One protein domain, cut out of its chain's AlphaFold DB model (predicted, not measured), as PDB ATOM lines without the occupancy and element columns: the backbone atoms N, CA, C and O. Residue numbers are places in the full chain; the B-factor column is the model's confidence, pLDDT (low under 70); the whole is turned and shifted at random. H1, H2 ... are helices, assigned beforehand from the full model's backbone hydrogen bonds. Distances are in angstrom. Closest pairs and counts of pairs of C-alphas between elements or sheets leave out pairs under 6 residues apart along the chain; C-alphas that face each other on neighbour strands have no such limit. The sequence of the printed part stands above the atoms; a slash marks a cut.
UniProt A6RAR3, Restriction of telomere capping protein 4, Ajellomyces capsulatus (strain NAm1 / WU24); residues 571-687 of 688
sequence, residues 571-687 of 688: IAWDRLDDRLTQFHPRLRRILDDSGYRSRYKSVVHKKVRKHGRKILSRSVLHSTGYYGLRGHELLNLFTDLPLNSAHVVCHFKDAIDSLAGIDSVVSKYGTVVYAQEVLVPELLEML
ATOM      1  N   ILE A 571     156.469 135.667 164.178       82.56
ATOM      2  CA  ILE A 571     155.266 135.902 164.990       82.56
ATOM      3  C   ILE A 571     154.642 137.238 164.573       82.56
ATOM      4  O   ILE A 571     155.152 138.308 164.916       82.56
ATOM      5  N   ALA A 572     153.501 137.172 163.887       85.94
ATOM      6  CA  ALA A 572     152.570 138.287 163.746       85.94
ATOM      7  C   ALA A 572     151.899 138.560 165.106       85.94
ATOM      8  O   ALA A 572     150.797 138.089 165.384       85.94
ATOM      9  N   TRP A 573     152.618 139.246 165.999       83.12
ATOM     10  CA  TRP A 573     152.178 139.544 167.371       83.12
ATOM     11  C   TRP A 573     150.897 140.383 167.427       83.12
ATOM     12  O   TRP A 573     150.159 140.307 168.400       83.12
ATOM     13  N   ASP A 574     150.664 141.185 166.394       85.25
ATOM     14  CA  ASP A 574     149.471 141.989 166.131       85.25
ATOM     15  C   ASP A 574     148.234 141.150 165.774       85.25
ATOM     16  O   ASP A 574     147.112 141.612 165.948       85.25
ATOM     17  N   ARG A 575     148.443 139.913 165.306       85.31
ATOM     18  CA  ARG A 575     147.397 138.939 164.954       85.31
ATOM     19  C   ARG A 575     147.457 137.687 165.828       85.31
ATOM     20  O   ARG A 575     146.916 136.642 165.461       85.31
ATOM     21  N   LEU A 576     148.155 137.754 166.966       83.44
ATOM     22  CA  LEU A 576     148.274 136.606 167.856       83.44
ATOM     23  C   LEU A 576     146.916 136.292 168.487       83.44
ATOM     24  O   LEU A 576     146.499 135.144 168.417       83.44
ATOM     25  N   ASP A 577     146.193 137.295 168.985       82.88
ATOM     26  CA  ASP A 577     144.883 137.112 169.627       82.88
ATOM     27  C   ASP A 577     143.826 136.527 168.665       82.88
ATOM     28  O   ASP A 577     143.083 135.619 169.050       82.88
ATOM     29  N   ASP A 578     143.834 136.929 167.383       86.12
ATOM     30  CA  ASP A 578     143.038 136.295 166.314       86.12
ATOM     31  C   ASP A 578     143.328 134.784 166.222       86.12
ATOM     32  O   ASP A 578     142.406 133.968 166.148       86.12
ATOM     33  N   ARG A 579     144.618 134.402 166.220       86.94
ATOM     34  CA  ARG A 579     145.051 132.994 166.178       86.94
ATOM     35  C   ARG A 579     144.653 132.258 167.455       86.94
ATOM     36  O   ARG A 579     144.139 131.152 167.362       86.94
ATOM     37  N   LEU A 580     144.842 132.857 168.635       86.56
ATOM     38  CA  LEU A 580     144.442 132.243 169.909       86.56
ATOM     39  C   LEU A 580     142.935 131.947 169.926       86.56
ATOM     40  O   LEU A 580     142.525 130.856 170.322       86.56
ATOM     41  N   THR A 581     142.127 132.883 169.420       88.94
ATOM     42  CA  THR A 581     140.666 132.754 169.334       88.94
ATOM     43  C   THR A 581     140.241 131.607 168.411       88.94
ATOM     44  O   THR A 581     139.307 130.876 168.737       88.94
ATOM     45  N   GLN A 582     140.958 131.361 167.307       89.88
ATOM     46  CA  GLN A 582     140.694 130.217 166.414       89.88
ATOM     47  C   GLN A 582     140.863 128.859 167.117       89.88
ATOM     48  O   GLN A 582     140.161 127.906 166.785       89.88
ATOM     49  N   PHE A 583     141.731 128.766 168.131       89.88
ATOM     50  CA  PHE A 583     141.900 127.547 168.931       89.88
ATOM     51  C   PHE A 583     140.898 127.419 170.087       89.88
ATOM     52  O   PHE A 583     140.831 126.358 170.713       89.88
ATOM     53  N   HIS A 584     140.071 128.439 170.361       90.56
ATOM     54  CA  HIS A 584     139.114 128.391 171.469       90.56
ATOM     55  C   HIS A 584     138.142 127.197 171.419       90.56
ATOM     56  O   HIS A 584     137.951 126.584 172.467       90.56
ATOM     57  N   PRO A 585     137.560 126.790 170.271       91.00
ATOM     58  CA  PRO A 585     136.683 125.614 170.222       91.00
ATOM     59  C   PRO A 585     137.403 124.305 170.582       91.00
ATOM     60  O   PRO A 585     136.815 123.424 171.208       91.00
ATOM     61  N   ARG A 586     138.696 124.180 170.247       88.75
ATOM     62  CA  ARG A 586     139.507 122.999 170.585       88.75
ATOM     63  C   ARG A 586     139.934 122.999 172.057       88.75
ATOM     64  O   ARG A 586     139.934 121.941 172.676       88.75
ATOM     65  N   LEU A 587     140.196 124.172 172.640       90.19
ATOM     66  CA  LEU A 587     140.386 124.325 174.089       90.19
ATOM     67  C   LEU A 587     139.094 124.068 174.887       90.19
ATOM     68  O   LEU A 587     139.169 123.418 175.924       90.19
ATOM     69  N   ARG A 588     137.919 124.493 174.391       90.94
ATOM     70  CA  ARG A 588     136.610 124.112 174.966       90.94
ATOM     71  C   ARG A 588     136.475 122.592 174.997       90.94
ATOM     72  O   ARG A 588     136.299 122.024 176.065       90.94
ATOM     73  N   ARG A 589     136.746 121.912 173.876       90.06
ATOM     74  CA  ARG A 589     136.731 120.442 173.824       90.06
ATOM     75  C   ARG A 589     137.666 119.771 174.848       90.06
ATOM     76  O   ARG A 589     137.276 118.761 175.412       90.06
ATOM     77  N   ILE A 590     138.848 120.318 175.148       88.88
ATOM     78  CA  ILE A 590     139.754 119.773 176.191       88.88
ATOM     79  C   ILE A 590     139.142 119.831 177.611       88.88
ATOM     80  O   ILE A 590     139.518 119.039 178.482       88.88
ATOM     81  N   LEU A 591     138.220 120.767 177.847       89.50
ATOM     82  CA  LEU A 591     137.511 120.946 179.114       89.50
ATOM     83  C   LEU A 591     136.215 120.121 179.151       89.50
ATOM     84  O   LEU A 591     135.993 119.391 180.114       89.50
ATOM     85  N   ASP A 592     135.409 120.213 178.091       87.62
ATOM     86  CA  ASP A 592     134.043 119.686 178.019       87.62
ATOM     87  C   ASP A 592     133.985 118.173 177.693       87.62
ATOM     88  O   ASP A 592     133.134 117.450 178.211       87.62
ATOM     89  N   ASP A 593     134.884 117.670 176.834       80.88
ATOM     90  CA  ASP A 593     134.904 116.272 176.374       80.88
ATOM     91  C   ASP A 593     135.740 115.412 177.335       80.88
ATOM     92  O   ASP A 593     136.971 115.367 177.264       80.88
ATOM     93  N   SER A 594     135.070 114.689 178.239       70.06
ATOM     94  CA  SER A 594     135.719 113.770 179.187       70.06
ATOM     95  C   SER A 594     136.444 112.592 178.515       70.06
ATOM     96  O   SER A 594     137.292 111.957 179.148       70.06
ATOM     97  N   GLY A 595     136.169 112.326 177.232       73.38
ATOM     98  CA  GLY A 595     136.916 111.390 176.396       73.38
ATOM     99  C   GLY A 595     138.208 111.976 175.810       73.38
ATOM    100  O   GLY A 595     139.099 111.209 175.427       73.38
ATOM    101  N   TYR A 596     138.369 113.305 175.765       79.81
ATOM    102  CA  TYR A 596     139.554 113.943 175.190       79.81
ATOM    103  C   TYR A 596     140.783 113.762 176.093       79.81
ATOM    104  O   TYR A 596     140.992 114.449 177.099       79.81
ATOM    105  N   ARG A 597     141.666 112.838 175.699       75.69
ATOM    106  CA  ARG A 597     142.950 112.593 176.367       75.69
ATOM    107  C   ARG A 597     143.971 113.691 176.055       75.69
ATOM    108  O   ARG A 597     144.906 113.471 175.292       75.69
ATOM    109  N   SER A 598     143.834 114.845 176.709       82.75
ATOM    110  CA  SER A 598     144.904 115.850 176.759       82.75
ATOM    111  C   SER A 598     146.196 115.215 177.291       82.75
ATOM    112  O   SER A 598     146.230 114.588 178.363       82.75
ATOM    113  N   ARG A 599     147.279 115.398 176.530       83.50
ATOM    114  CA  ARG A 599     148.616 114.890 176.844       83.50
ATOM    115  C   ARG A 599     149.101 115.521 178.143       83.50
ATOM    116  O   ARG A 599     149.500 114.806 179.067       83.50
ATOM    117  N   TYR A 600     148.974 116.842 178.252       85.12
ATOM    118  CA  TYR A 600     149.417 117.601 179.418       85.12
ATOM    119  C   TYR A 600     148.564 117.319 180.660       85.12
ATOM    120  O   TYR A 600     149.133 117.080 181.726       85.12
ATOM    121  N   LYS A 601     147.235 117.189 180.532       85.94
ATOM    122  CA  LYS A 601     146.336 116.759 181.622       85.94
ATOM    123  C   LYS A 601     146.799 115.436 182.241       85.94
ATOM    124  O   LYS A 601     146.915 115.339 183.464       85.94
ATOM    125  N   SER A 602     147.171 114.451 181.416       87.06
ATOM    126  CA  SER A 602     147.703 113.166 181.901       87.06
ATOM    127  C   SER A 602     149.046 113.306 182.642       87.06
ATOM    128  O   SER A 602     149.240 112.702 183.702       87.06
ATOM    129  N   VAL A 603     149.956 114.152 182.139       86.75
ATOM    130  CA  VAL A 603     151.267 114.419 182.750       86.75
ATOM    131  C   VAL A 603     151.110 115.141 184.087       86.75
ATOM    132  O   VAL A 603     151.749 114.747 185.061       86.75
ATOM    133  N   VAL A 604     150.225 116.135 184.179       85.19
ATOM    134  CA  VAL A 604     149.912 116.833 185.434       85.19
ATOM    135  C   VAL A 604     149.313 115.861 186.447       85.19
ATOM    136  O   VAL A 604     149.817 115.777 187.566       85.19
ATOM    137  N   HIS A 605     148.336 115.032 186.060       84.94
ATOM    138  CA  HIS A 605     147.765 114.017 186.954       84.94
ATOM    139  C   HIS A 605     148.829 113.007 187.448       84.94
ATOM    140  O   HIS A 605     148.834 112.637 188.627       84.94
ATOM    141  N   LYS A 606     149.785 112.614 186.588       87.06
ATOM    142  CA  LYS A 606     150.937 111.748 186.923       87.06
ATOM    143  C   LYS A 606     151.935 112.442 187.870       87.06
ATOM    144  O   LYS A 606     152.343 111.825 188.856       87.06
ATOM    145  N   LYS A 607     152.285 113.717 187.630       83.69
ATOM    146  CA  LYS A 607     153.124 114.551 188.524       83.69
ATOM    147  C   LYS A 607     152.484 114.672 189.912       83.69
ATOM    148  O   LYS A 607     153.144 114.398 190.914       83.69
ATOM    149  N   VAL A 608     151.200 115.040 189.951       83.38
ATOM    150  CA  VAL A 608     150.386 115.243 191.160       83.38
ATOM    151  C   VAL A 608     150.289 113.964 191.984       83.38
ATOM    152  O   VAL A 608     150.546 114.003 193.187       83.38
ATOM    153  N   ARG A 609     149.976 112.822 191.352       83.19
ATOM    154  CA  ARG A 609     149.875 111.522 192.038       83.19
ATOM    155  C   ARG A 609     151.208 111.070 192.644       83.19
ATOM    156  O   ARG A 609     151.189 110.441 193.695       83.19
ATOM    157  N   LYS A 610     152.344 111.374 192.003       84.06
ATOM    158  CA  LYS A 610     153.677 110.982 192.494       84.06
ATOM    159  C   LYS A 610     154.240 111.889 193.597       84.06
ATOM    160  O   LYS A 610     154.941 111.381 194.462       84.06
ATOM    161  N   HIS A 611     153.983 113.202 193.561       78.06
ATOM    162  CA  HIS A 611     154.742 114.171 194.376       78.06
ATOM    163  C   HIS A 611     153.889 115.180 195.170       78.06
ATOM    164  O   HIS A 611     154.430 116.003 195.913       78.06
ATOM    165  N   GLY A 612     152.561 115.152 195.027       73.62
ATOM    166  CA  GLY A 612     151.663 116.081 195.713       73.62
ATOM    167  C   GLY A 612     151.831 117.546 195.285       73.62
ATOM    168  O   GLY A 612     152.332 117.854 194.202       73.62
ATOM    169  N   ARG A 613     151.376 118.476 196.140       67.38
ATOM    170  CA  ARG A 613     151.137 119.872 195.728       67.38
ATOM    171  C   ARG A 613     152.387 120.712 195.433       67.38
ATOM    172  O   ARG A 613     152.280 121.715 194.740       67.38
ATOM    173  N   LYS A 614     153.562 120.336 195.954       67.38
ATOM    174  CA  LYS A 614     154.749 121.218 196.004       67.38
ATOM    175  C   LYS A 614     155.488 121.413 194.669       67.38
ATOM    176  O   LYS A 614     156.374 122.257 194.612       67.38
ATOM    177  N   ILE A 615     155.173 120.644 193.620       67.81
ATOM    178  CA  ILE A 615     155.903 120.718 192.337       67.81
ATOM    179  C   ILE A 615     155.321 121.760 191.371       67.81
ATOM    180  O   ILE A 615     156.093 122.502 190.768       67.81
ATOM    181  N   LEU A 616     153.992 121.861 191.242       64.00
ATOM    182  CA  LEU A 616     153.361 122.712 190.214       64.00
ATOM    183  C   LEU A 616     153.663 124.214 190.393       64.00
ATOM    184  O   LEU A 616     153.647 124.968 189.429       64.00
ATOM    185  N   SER A 617     154.026 124.651 191.602       57.56
ATOM    186  CA  SER A 617     154.409 126.040 191.887       57.56
ATOM    187  C   SER A 617     155.780 126.458 191.329       57.56
ATOM    188  O   SER A 617     156.207 127.581 191.586       57.56
ATOM    189  N   ARG A 618     156.520 125.570 190.644       55.03
ATOM    190  CA  ARG A 618     157.917 125.816 190.231       55.03
ATOM    191  C   ARG A 618     158.183 125.666 188.725       55.03
ATOM    192  O   ARG A 618     159.262 126.043 188.282       55.03
ATOM    193  N   SER A 619     157.247 125.135 187.934       52.59
ATOM    194  CA  SER A 619     157.551 124.677 186.565       52.59
ATOM    195  C   SER A 619     157.460 125.741 185.460       52.59
ATOM    196  O   SER A 619     158.117 125.597 184.432       52.59
ATOM    197  N   VAL A 620     156.608 126.765 185.607       50.69
ATOM    198  CA  VAL A 620     155.905 127.328 184.427       50.69
ATOM    199  C   VAL A 620     156.324 128.736 183.985       50.69
ATOM    200  O   VAL A 620     155.844 129.231 182.971       50.69
ATOM    201  N   LEU A 621     157.317 129.340 184.642       47.38
ATOM    202  CA  LEU A 621     157.984 130.553 184.132       47.38
ATOM    203  C   LEU A 621     158.799 130.299 182.841       47.38
ATOM    204  O   LEU A 621     159.317 131.241 182.250       47.38
ATOM    205  N   HIS A 622     158.980 129.033 182.437       50.78
ATOM    206  CA  HIS A 622     159.950 128.610 181.417       50.78
ATOM    207  C   HIS A 622     159.323 128.015 180.132       50.78
ATOM    208  O   HIS A 622     160.050 127.758 179.176       50.78
ATOM    209  N   SER A 623     158.010 127.744 180.083       58.47
ATOM    210  CA  SER A 623     157.426 126.819 179.087       58.47
ATOM    211  C   SER A 623     156.792 127.445 177.839       58.47
ATOM    212  O   SER A 623     156.462 126.704 176.918       58.47
ATOM    213  N   THR A 624     156.673 128.773 177.729       63.78
ATOM    214  CA  THR A 624     156.240 129.429 176.472       63.78
ATOM    215  C   THR A 624     157.275 129.337 175.348       63.78
ATOM    216  O   THR A 624     156.985 129.711 174.209       63.78
ATOM    217  N   GLY A 625     158.471 128.823 175.663       72.81
ATOM    218  CA  GLY A 625     159.518 128.454 174.719       72.81
ATOM    219  C   GLY A 625     159.835 129.588 173.754       72.81
ATOM    220  O   GLY A 625     160.238 130.677 174.158       72.81
ATOM    221  N   TYR A 626     159.590 129.326 172.475       71.12
ATOM    222  CA  TYR A 626     159.771 130.250 171.361       71.12
ATOM    223  C   TYR A 626     159.100 131.633 171.540       71.12
ATOM    224  O   TYR A 626     159.667 132.649 171.140       71.12
ATOM    225  N   TYR A 627     157.934 131.707 172.193       77.25
ATOM    226  CA  TYR A 627     157.243 132.980 172.442       77.25
ATOM    227  C   TYR A 627     157.828 133.763 173.646       77.25
ATOM    228  O   TYR A 627     157.524 134.945 173.825       77.25
ATOM    229  N   GLY A 628     158.682 133.140 174.470       77.31
ATOM    230  CA  GLY A 628     159.412 133.782 175.571       77.31
ATOM    231  C   GLY A 628     158.532 134.508 176.599       77.31
ATOM    232  O   GLY A 628     157.352 134.183 176.775       77.31
ATOM    233  N   LEU A 629     159.097 135.521 177.274       73.19
ATOM    234  CA  LEU A 629     158.371 136.313 178.281       73.19
ATOM    235  C   LEU A 629     157.128 137.004 177.703       73.19
ATOM    236  O   LEU A 629     156.099 137.022 178.364       73.19
ATOM    237  N   ARG A 630     157.171 137.499 176.459       73.75
ATOM    238  CA  ARG A 630     156.009 138.168 175.852       73.75
ATOM    239  C   ARG A 630     154.853 137.198 175.585       73.75
ATOM    240  O   ARG A 630     153.695 137.548 175.780       73.75
ATOM    241  N   GLY A 631     155.156 135.959 175.194       74.88
ATOM    242  CA  GLY A 631     154.164 134.884 175.169       74.88
ATOM    243  C   GLY A 631     153.608 134.584 176.559       74.88
ATOM    244  O   GLY A 631     152.416 134.364 176.707       74.88
ATOM    245  N   HIS A 632     154.454 134.613 177.587       72.69
ATOM    246  CA  HIS A 632     154.054 134.352 178.970       72.69
ATOM    247  C   HIS A 632     153.151 135.463 179.545       72.69
ATOM    248  O   HIS A 632     152.194 135.168 180.256       72.69
ATOM    249  N   GLU A 633     153.400 136.722 179.188       71.44
ATOM    250  CA  GLU A 633     152.542 137.869 179.512       71.44
ATOM    251  C   GLU A 633     151.168 137.772 178.827       71.44
ATOM    252  O   GLU A 633     150.152 137.993 179.472       71.44
ATOM    253  N   LEU A 634     151.108 137.393 177.544       70.56
ATOM    254  CA  LEU A 634     149.840 137.314 176.797       70.56
ATOM    255  C   LEU A 634     149.006 136.062 177.134       70.56
ATOM    256  O   LEU A 634     147.776 136.128 177.203       70.56
ATOM    257  N   LEU A 635     149.665 134.919 177.351       68.50
ATOM    258  CA  LEU A 635     149.005 133.628 177.572       68.50
ATOM    259  C   LEU A 635     148.679 133.345 179.046       68.50
ATOM    260  O   LEU A 635     147.715 132.625 179.305       68.50
ATOM    261  N   ASN A 636     149.494 133.835 179.992       59.72
ATOM    262  CA  ASN A 636     149.694 133.127 181.263       59.72
ATOM    263  C   ASN A 636     149.522 133.977 182.537       59.72
ATOM    264  O   ASN A 636     148.830 133.533 183.451       59.72
ATOM    265  N   LEU A 637     150.184 135.141 182.663       53.91
ATOM    266  CA  LEU A 637     150.494 135.685 183.999       53.91
ATOM    267  C   LEU A 637     149.971 137.096 184.328       53.91
ATOM    268  O   LEU A 637     150.609 138.106 184.049       53.91
ATOM    269  N   PHE A 638     148.887 137.109 185.107       50.12
ATOM    270  CA  PHE A 638     148.869 137.659 186.473       50.12
ATOM    271  C   PHE A 638     149.807 138.863 186.743       50.12
ATOM    272  O   PHE A 638     150.873 138.736 187.347       50.12
ATOM    273  N   THR A 639     149.357 140.059 186.364       43.00
ATOM    274  CA  THR A 639     149.771 141.323 186.997       43.00
ATOM    275  C   THR A 639     148.515 142.101 187.383       43.00
ATOM    276  O   THR A 639     147.482 141.944 186.733       43.00
ATOM    277  N   ASP A 640     148.574 142.943 188.419       47.88
ATOM    278  CA  ASP A 640     147.410 143.676 188.961       47.88
ATOM    279  C   ASP A 640     146.929 144.851 188.072       47.88
ATOM    280  O   ASP A 640     146.422 145.868 188.552       47.88
ATOM    281  N   LEU A 641     147.114 144.735 186.754       43.81
ATOM    282  CA  LEU A 641     146.657 145.666 185.727       43.81
ATOM    283  C   LEU A 641     145.378 145.104 185.080       43.81
ATOM    284  O   LEU A 641     145.456 144.123 184.344       43.81
ATOM    285  N   PRO A 642     144.195 145.708 185.307       40.97
ATOM    286  CA  PRO A 642     142.905 145.108 184.953       40.97
ATOM    287  C   PRO A 642     142.538 145.234 183.459       40.97
ATOM    288  O   PRO A 642     141.372 145.431 183.130       40.97
ATOM    289  N   LEU A 643     143.515 145.159 182.545       36.09
ATOM    290  CA  LEU A 643     143.286 145.200 181.097       36.09
ATOM    291  C   LEU A 643     144.102 144.137 180.330       36.09
ATOM    292  O   LEU A 643     145.277 144.314 180.021       36.09
ATOM    293  N   ASN A 644     143.373 143.111 179.891       38.44
ATOM    294  CA  ASN A 644     143.521 142.409 178.607       38.44
ATOM    295  C   ASN A 644     144.627 141.346 178.415       38.44
ATOM    296  O   ASN A 644     144.538 140.623 177.427       38.44
ATOM    297  N   SER A 645     145.615 141.162 179.302       50.69
ATOM    298  CA  SER A 645     146.708 140.181 179.083       50.69
ATOM    299  C   SER A 645     146.635 138.922 179.968       50.69
ATOM    300  O   SER A 645     147.483 138.698 180.830       50.69
ATOM    301  N   ALA A 646     145.609 138.095 179.757       67.62
ATOM    302  CA  ALA A 646     145.562 136.703 180.226       67.62
ATOM    303  C   ALA A 646     144.539 135.905 179.395       67.62
ATOM    304  O   ALA A 646     143.572 135.361 179.932       67.62
ATOM    305  N   HIS A 647     144.704 135.891 178.066       75.31
ATOM    306  CA  HIS A 647     143.636 135.534 177.119       75.31
ATOM    307  C   HIS A 647     142.999 134.159 177.397       75.31
ATOM    308  O   HIS A 647     141.774 134.031 177.402       75.31
ATOM    309  N   VAL A 648     143.819 133.154 177.732       80.75
ATOM    310  CA  VAL A 648     143.343 131.812 178.107       80.75
ATOM    311  C   VAL A 648     142.609 131.842 179.448       80.75
ATOM    312  O   VAL A 648     141.462 131.413 179.530       80.75
ATOM    313  N   VAL A 649     143.242 132.365 180.502       82.94
ATOM    314  CA  VAL A 649     142.683 132.331 181.865       82.94
ATOM    315  C   VAL A 649     141.363 133.101 181.939       82.94
ATOM    316  O   VAL A 649     140.426 132.618 182.562       82.94
ATOM    317  N   CYS A 650     141.253 134.255 181.272       84.38
ATOM    318  CA  CYS A 650     140.035 135.066 181.271       84.38
ATOM    319  C   CYS A 650     138.889 134.425 180.476       84.38
ATOM    320  O   CYS A 650     137.779 134.354 180.994       84.38
ATOM    321  N   HIS A 651     139.126 133.946 179.247       86.50
ATOM    322  CA  HIS A 651     138.054 133.372 178.420       86.50
ATOM    323  C   HIS A 651     137.577 131.997 178.924       86.50
ATOM    324  O   HIS A 651     136.411 131.646 178.748       86.50
ATOM    325  N   PHE A 652     138.461 131.215 179.550       89.12
ATOM    326  CA  PHE A 652     138.141 129.867 180.028       89.12
ATOM    327  C   PHE A 652     137.827 129.780 181.521       89.12
ATOM    328  O   PHE A 652     137.498 128.688 181.978       89.12
ATOM    329  N   LYS A 653     137.887 130.891 182.273       89.88
ATOM    330  CA  LYS A 653     137.740 130.898 183.736       89.88
ATOM    331  C   LYS A 653     136.558 130.054 184.208       89.88
ATOM    332  O   LYS A 653     136.762 129.099 184.945       89.88
ATOM    333  N   ASP A 654     135.353 130.368 183.748       90.44
ATOM    334  CA  ASP A 654     134.129 129.762 184.281       90.44
ATOM    335  C   ASP A 654     133.954 128.298 183.823       90.44
ATOM    336  O   ASP A 654     133.386 127.481 184.547       90.44
ATOM    337  N   ALA A 655     134.518 127.937 182.663       91.38
ATOM    338  CA  ALA A 655     134.579 126.555 182.173       91.38
ATOM    339  C   ALA A 655     135.609 125.698 182.931       91.38
ATOM    340  O   ALA A 655     135.456 124.486 183.033       91.38
ATOM    341  N   ILE A 656     136.665 126.307 183.478       91.31
ATOM    342  CA  ILE A 656     137.608 125.614 184.361       91.31
ATOM    343  C   ILE A 656     137.049 125.580 185.790       91.31
ATOM    344  O   ILE A 656     137.099 124.533 186.422       91.31
ATOM    345  N   ASP A 657     136.453 126.669 186.286       91.38
ATOM    346  CA  ASP A 657     135.812 126.718 187.608       91.38
ATOM    347  C   ASP A 657     134.693 125.660 187.723       91.38
ATOM    348  O   ASP A 657     134.582 125.006 188.761       91.38
ATOM    349  N   SER A 658     133.918 125.402 186.657       92.12
ATOM    350  CA  SER A 658     132.910 124.325 186.639       92.12
ATOM    351  C   SER A 658     133.518 122.919 186.772       92.12
ATOM    352  O   SER A 658     132.935 122.046 187.419       92.12
ATOM    353  N   LEU A 659     134.736 122.701 186.259       90.06
ATOM    354  CA  LEU A 659     135.478 121.452 186.446       90.06
ATOM    355  C   LEU A 659     135.988 121.259 187.882       90.06
ATOM    356  O   LEU A 659     136.432 120.157 188.197       90.06
ATOM    357  N   ALA A 660     135.910 122.242 188.787       89.75
ATOM    358  CA  ALA A 660     136.399 122.091 190.165       89.75
ATOM    359  C   ALA A 660     135.678 120.989 190.973       89.75
ATOM    360  O   ALA A 660     136.245 120.474 191.942       89.75
ATOM    361  N   GLY A 661     134.461 120.604 190.566       87.38
ATOM    362  CA  GLY A 661     133.718 119.467 191.126       87.38
ATOM    363  C   GLY A 661     134.016 118.105 190.478       87.38
ATOM    364  O   GLY A 661     133.639 117.081 191.038       87.38
ATOM    365  N   ILE A 662     134.688 118.078 189.319       89.00
ATOM    366  CA  ILE A 662     134.871 116.877 188.477       89.00
ATOM    367  C   ILE A 662     136.360 116.516 188.347       89.00
ATOM    368  O   ILE A 662     136.766 115.374 188.561       89.00
ATOM    369  N   ASP A 663     137.198 117.495 188.007       88.31
ATOM    370  CA  ASP A 663     138.628 117.328 187.787       88.31
ATOM    371  C   ASP A 663     139.407 117.554 189.092       88.31
ATOM    372  O   ASP A 663     139.506 118.660 189.636       88.31
ATOM    373  N   SER A 664     140.021 116.479 189.591       85.00
ATOM    374  CA  SER A 664     140.752 116.508 190.859       85.00
ATOM    375  C   SER A 664     142.018 117.382 190.834       85.00
ATOM    376  O   SER A 664     142.585 117.634 191.899       85.00
ATOM    377  N   VAL A 665     142.477 117.832 189.659       85.00
ATOM    378  CA  VAL A 665     143.546 118.830 189.517       85.00
ATOM    379  C   VAL A 665     142.975 120.224 189.761       85.00
ATOM    380  O   VAL A 665     143.462 120.908 190.659       85.00
ATOM    381  N   VAL A 666     141.911 120.623 189.053       89.06
ATOM    382  CA  VAL A 666     141.256 121.930 189.269       89.06
ATOM    383  C   VAL A 666     140.876 122.086 190.741       89.06
ATOM    384  O   VAL A 666     141.299 123.040 191.393       89.06
ATOM    385  N   SER A 667     140.201 121.079 191.300       89.06
ATOM    386  CA  SER A 667     139.750 121.041 192.697       89.06
ATOM    387  C   SER A 667     140.871 121.265 193.737       89.06
ATOM    388  O   SER A 667     140.633 121.780 194.827       89.06
ATOM    389  N   LYS A 668     142.124 120.891 193.424       84.94
ATOM    390  CA  LYS A 668     143.267 120.942 194.366       84.94
ATOM    391  C   LYS A 668     144.243 122.095 194.121       84.94
ATOM    392  O   LYS A 668     145.040 122.386 195.022       84.94
ATOM    393  N   TYR A 669     144.206 122.707 192.936       80.69
ATOM    394  CA  TYR A 669     145.194 123.692 192.474       80.69
ATOM    395  C   TYR A 669     144.597 125.003 191.955       80.69
ATOM    396  O   TYR A 669     145.320 125.990 191.852       80.69
ATOM    397  N   GLY A 670     143.295 125.030 191.676       85.94
ATOM    398  CA  GLY A 670     142.600 126.192 191.145       85.94
ATOM    399  C   GLY A 670     142.857 126.446 189.658       85.94
ATOM    400  O   GLY A 670     143.794 125.937 189.034       85.94
ATOM    401  N   THR A 671     141.987 127.280 189.103       86.69
ATOM    402  CA  THR A 671     141.847 127.548 187.669       86.69
ATOM    403  C   THR A 671     143.101 128.110 187.001       86.69
ATOM    404  O   THR A 671     143.446 127.690 185.897       86.69
ATOM    405  N   VAL A 672     143.851 128.978 187.691       83.12
ATOM    406  CA  VAL A 672     145.104 129.557 187.168       83.12
ATOM    407  C   VAL A 672     146.149 128.468 186.910       83.12
ATOM    408  O   VAL A 672     146.701 128.399 185.816       83.12
ATOM    409  N   VAL A 673     146.385 127.576 187.880       83.25
ATOM    410  CA  VAL A 673     147.387 126.503 187.755       83.25
ATOM    411  C   VAL A 673     146.966 125.482 186.696       83.25
ATOM    412  O   VAL A 673     147.817 124.971 185.970       83.25
ATOM    413  N   TYR A 674     145.664 125.208 186.561       86.94
ATOM    414  CA  TYR A 674     145.156 124.318 185.517       86.94
ATOM    415  C   TYR A 674     145.352 124.898 184.112       86.94
ATOM    416  O   TYR A 674     145.905 124.226 183.241       86.94
ATOM    417  N   ALA A 675     144.968 126.160 183.893       88.38
ATOM    418  CA  ALA A 675     145.217 126.842 182.626       88.38
ATOM    419  C   ALA A 675     146.718 126.863 182.292       88.38
ATOM    420  O   ALA A 675     147.106 126.569 181.164       88.38
ATOM    421  N   GLN A 676     147.558 127.132 183.291       84.50
ATOM    422  CA  GLN A 676     149.000 127.290 183.148       84.50
ATOM    423  C   GLN A 676     149.763 125.964 182.900       84.50
ATOM    424  O   GLN A 676     150.672 125.946 182.072       84.50
ATOM    425  N   GLU A 677     149.414 124.847 183.555       84.56
ATOM    426  CA  GLU A 677     150.068 123.531 183.350       84.56
ATOM    427  C   GLU A 677     149.381 122.632 182.296       84.56
ATOM    428  O   GLU A 677     149.991 121.650 181.870       84.56
ATOM    429  N   VAL A 678     148.143 122.929 181.868       87.62
ATOM    430  CA  VAL A 678     147.392 122.117 180.883       87.62
ATOM    431  C   VAL A 678     147.060 122.904 179.613       87.62
ATOM    432  O   VAL A 678     147.541 122.547 178.540       87.62
ATOM    433  N   LEU A 679     146.259 123.971 179.708       88.81
ATOM    434  CA  LEU A 679     145.719 124.646 178.515       88.81
ATOM    435  C   LEU A 679     146.773 125.439 177.737       88.81
ATOM    436  O   LEU A 679     146.768 125.404 176.511       88.81
ATOM    437  N   VAL A 680     147.678 126.144 178.422       87.38
ATOM    438  CA  VAL A 680     148.746 126.924 177.779       87.38
ATOM    439  C   VAL A 680     149.737 126.012 177.035       87.38
ATOM    440  O   VAL A 680     150.030 126.317 175.882       87.38
ATOM    441  N   PRO A 681     150.203 124.873 177.590       85.12
ATOM    442  CA  PRO A 681     150.990 123.898 176.833       85.12
ATOM    443  C   PRO A 681     150.266 123.273 175.629       85.12
ATOM    444  O   PRO A 681     150.851 123.242 174.550       85.12
ATOM    445  N   GLU A 682     149.000 122.844 175.758       87.75
ATOM    446  CA  GLU A 682     148.224 122.329 174.608       87.75
ATOM    447  C   GLU A 682     148.046 123.419 173.530       87.75
ATOM    448  O   GLU A 682     148.176 123.152 172.340       87.75
ATOM    449  N   LEU A 683     147.809 124.675 173.930       87.00
ATOM    450  CA  LEU A 683     147.716 125.823 173.021       87.00
ATOM    451  C   LEU A 683     149.042 126.131 172.316       87.00
ATOM    452  O   LEU A 683     149.031 126.494 171.144       87.00
ATOM    453  N   LEU A 684     150.178 125.964 172.992       84.44
ATOM    454  CA  LEU A 684     151.503 126.105 172.385       84.44
ATOM    455  C   LEU A 684     151.790 124.975 171.383       84.44
ATOM    456  O   LEU A 684     152.322 125.261 170.314       84.44
ATOM    457  N   GLU A 685     151.379 123.735 171.673       84.62
ATOM    458  CA  GLU A 685     151.455 122.590 170.740       84.62
ATOM    459  C   GLU A 685     150.508 122.763 169.528       84.62
ATOM    460  O   GLU A 685     150.763 122.201 168.469       84.62
ATOM    461  N   MET A 686     149.458 123.591 169.638       85.19
ATOM    462  CA  MET A 686     148.579 123.993 168.522       85.19
ATOM    463  C   MET A 686     149.042 125.245 167.749       85.19
ATOM    464  O   MET A 686     148.481 125.552 166.698       85.19
ATOM    465  N   LEU A 687     150.014 126.002 168.267       81.12
ATOM    466  CA  LEU A 687     150.480 127.277 167.695       81.12
ATOM    467  C   LEU A 687     151.723 127.153 166.800       81.12
ATOM    468  O   LEU A 687     152.161 128.180 166.252       81.12
TER     469      LEU A 687
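AT A GLANCE: This is residues 571 to 687 of the 688 residues of the protein "Restriction of telomere capping protein 4" of Ajellomyces capsulatus (strain NAm1 / WU24) (UniProt A6RAR3). H6 is the core, paired with H5 as a hairpin. H2 packs along H5, and H3 packs on H6. The printed part, 117 residues with six named helices and no named strand, is all helix and compact: radius of gyration of the C-alphas 13.7 A, spans 39 by 28 by 26 A.

HOW THE PARTS SIT: H1, residues 573 to 582, is close but not clearly touching H5, residues 647 to 661. H2, residues 584 to 592, touches H5, closest at C-alphas 591 and 656, 7.0 A. H3, residues 599 to 614, touches H6, residues 666 to 685, closest at C-alphas 600 and 678, 5.2 A. H4, residues 625 to 635, touches H5 residues 647 to 649 alone. The hairpin H5 and H6 is closest at C-alphas 660 and 667, 4.3 A. In H2 every O i to N i+4 pair is within hydrogen-bond range.

IN THESE COORDINATES: C-alpha 573 is at (152.178, 139.544, 167.371), C-alpha 685 at (151.455, 122.590, 170.740).

THE WHOLE: The link H4 to H5 is long; pLDDT is under 70 at residues 613 to 624 and 635 to 646.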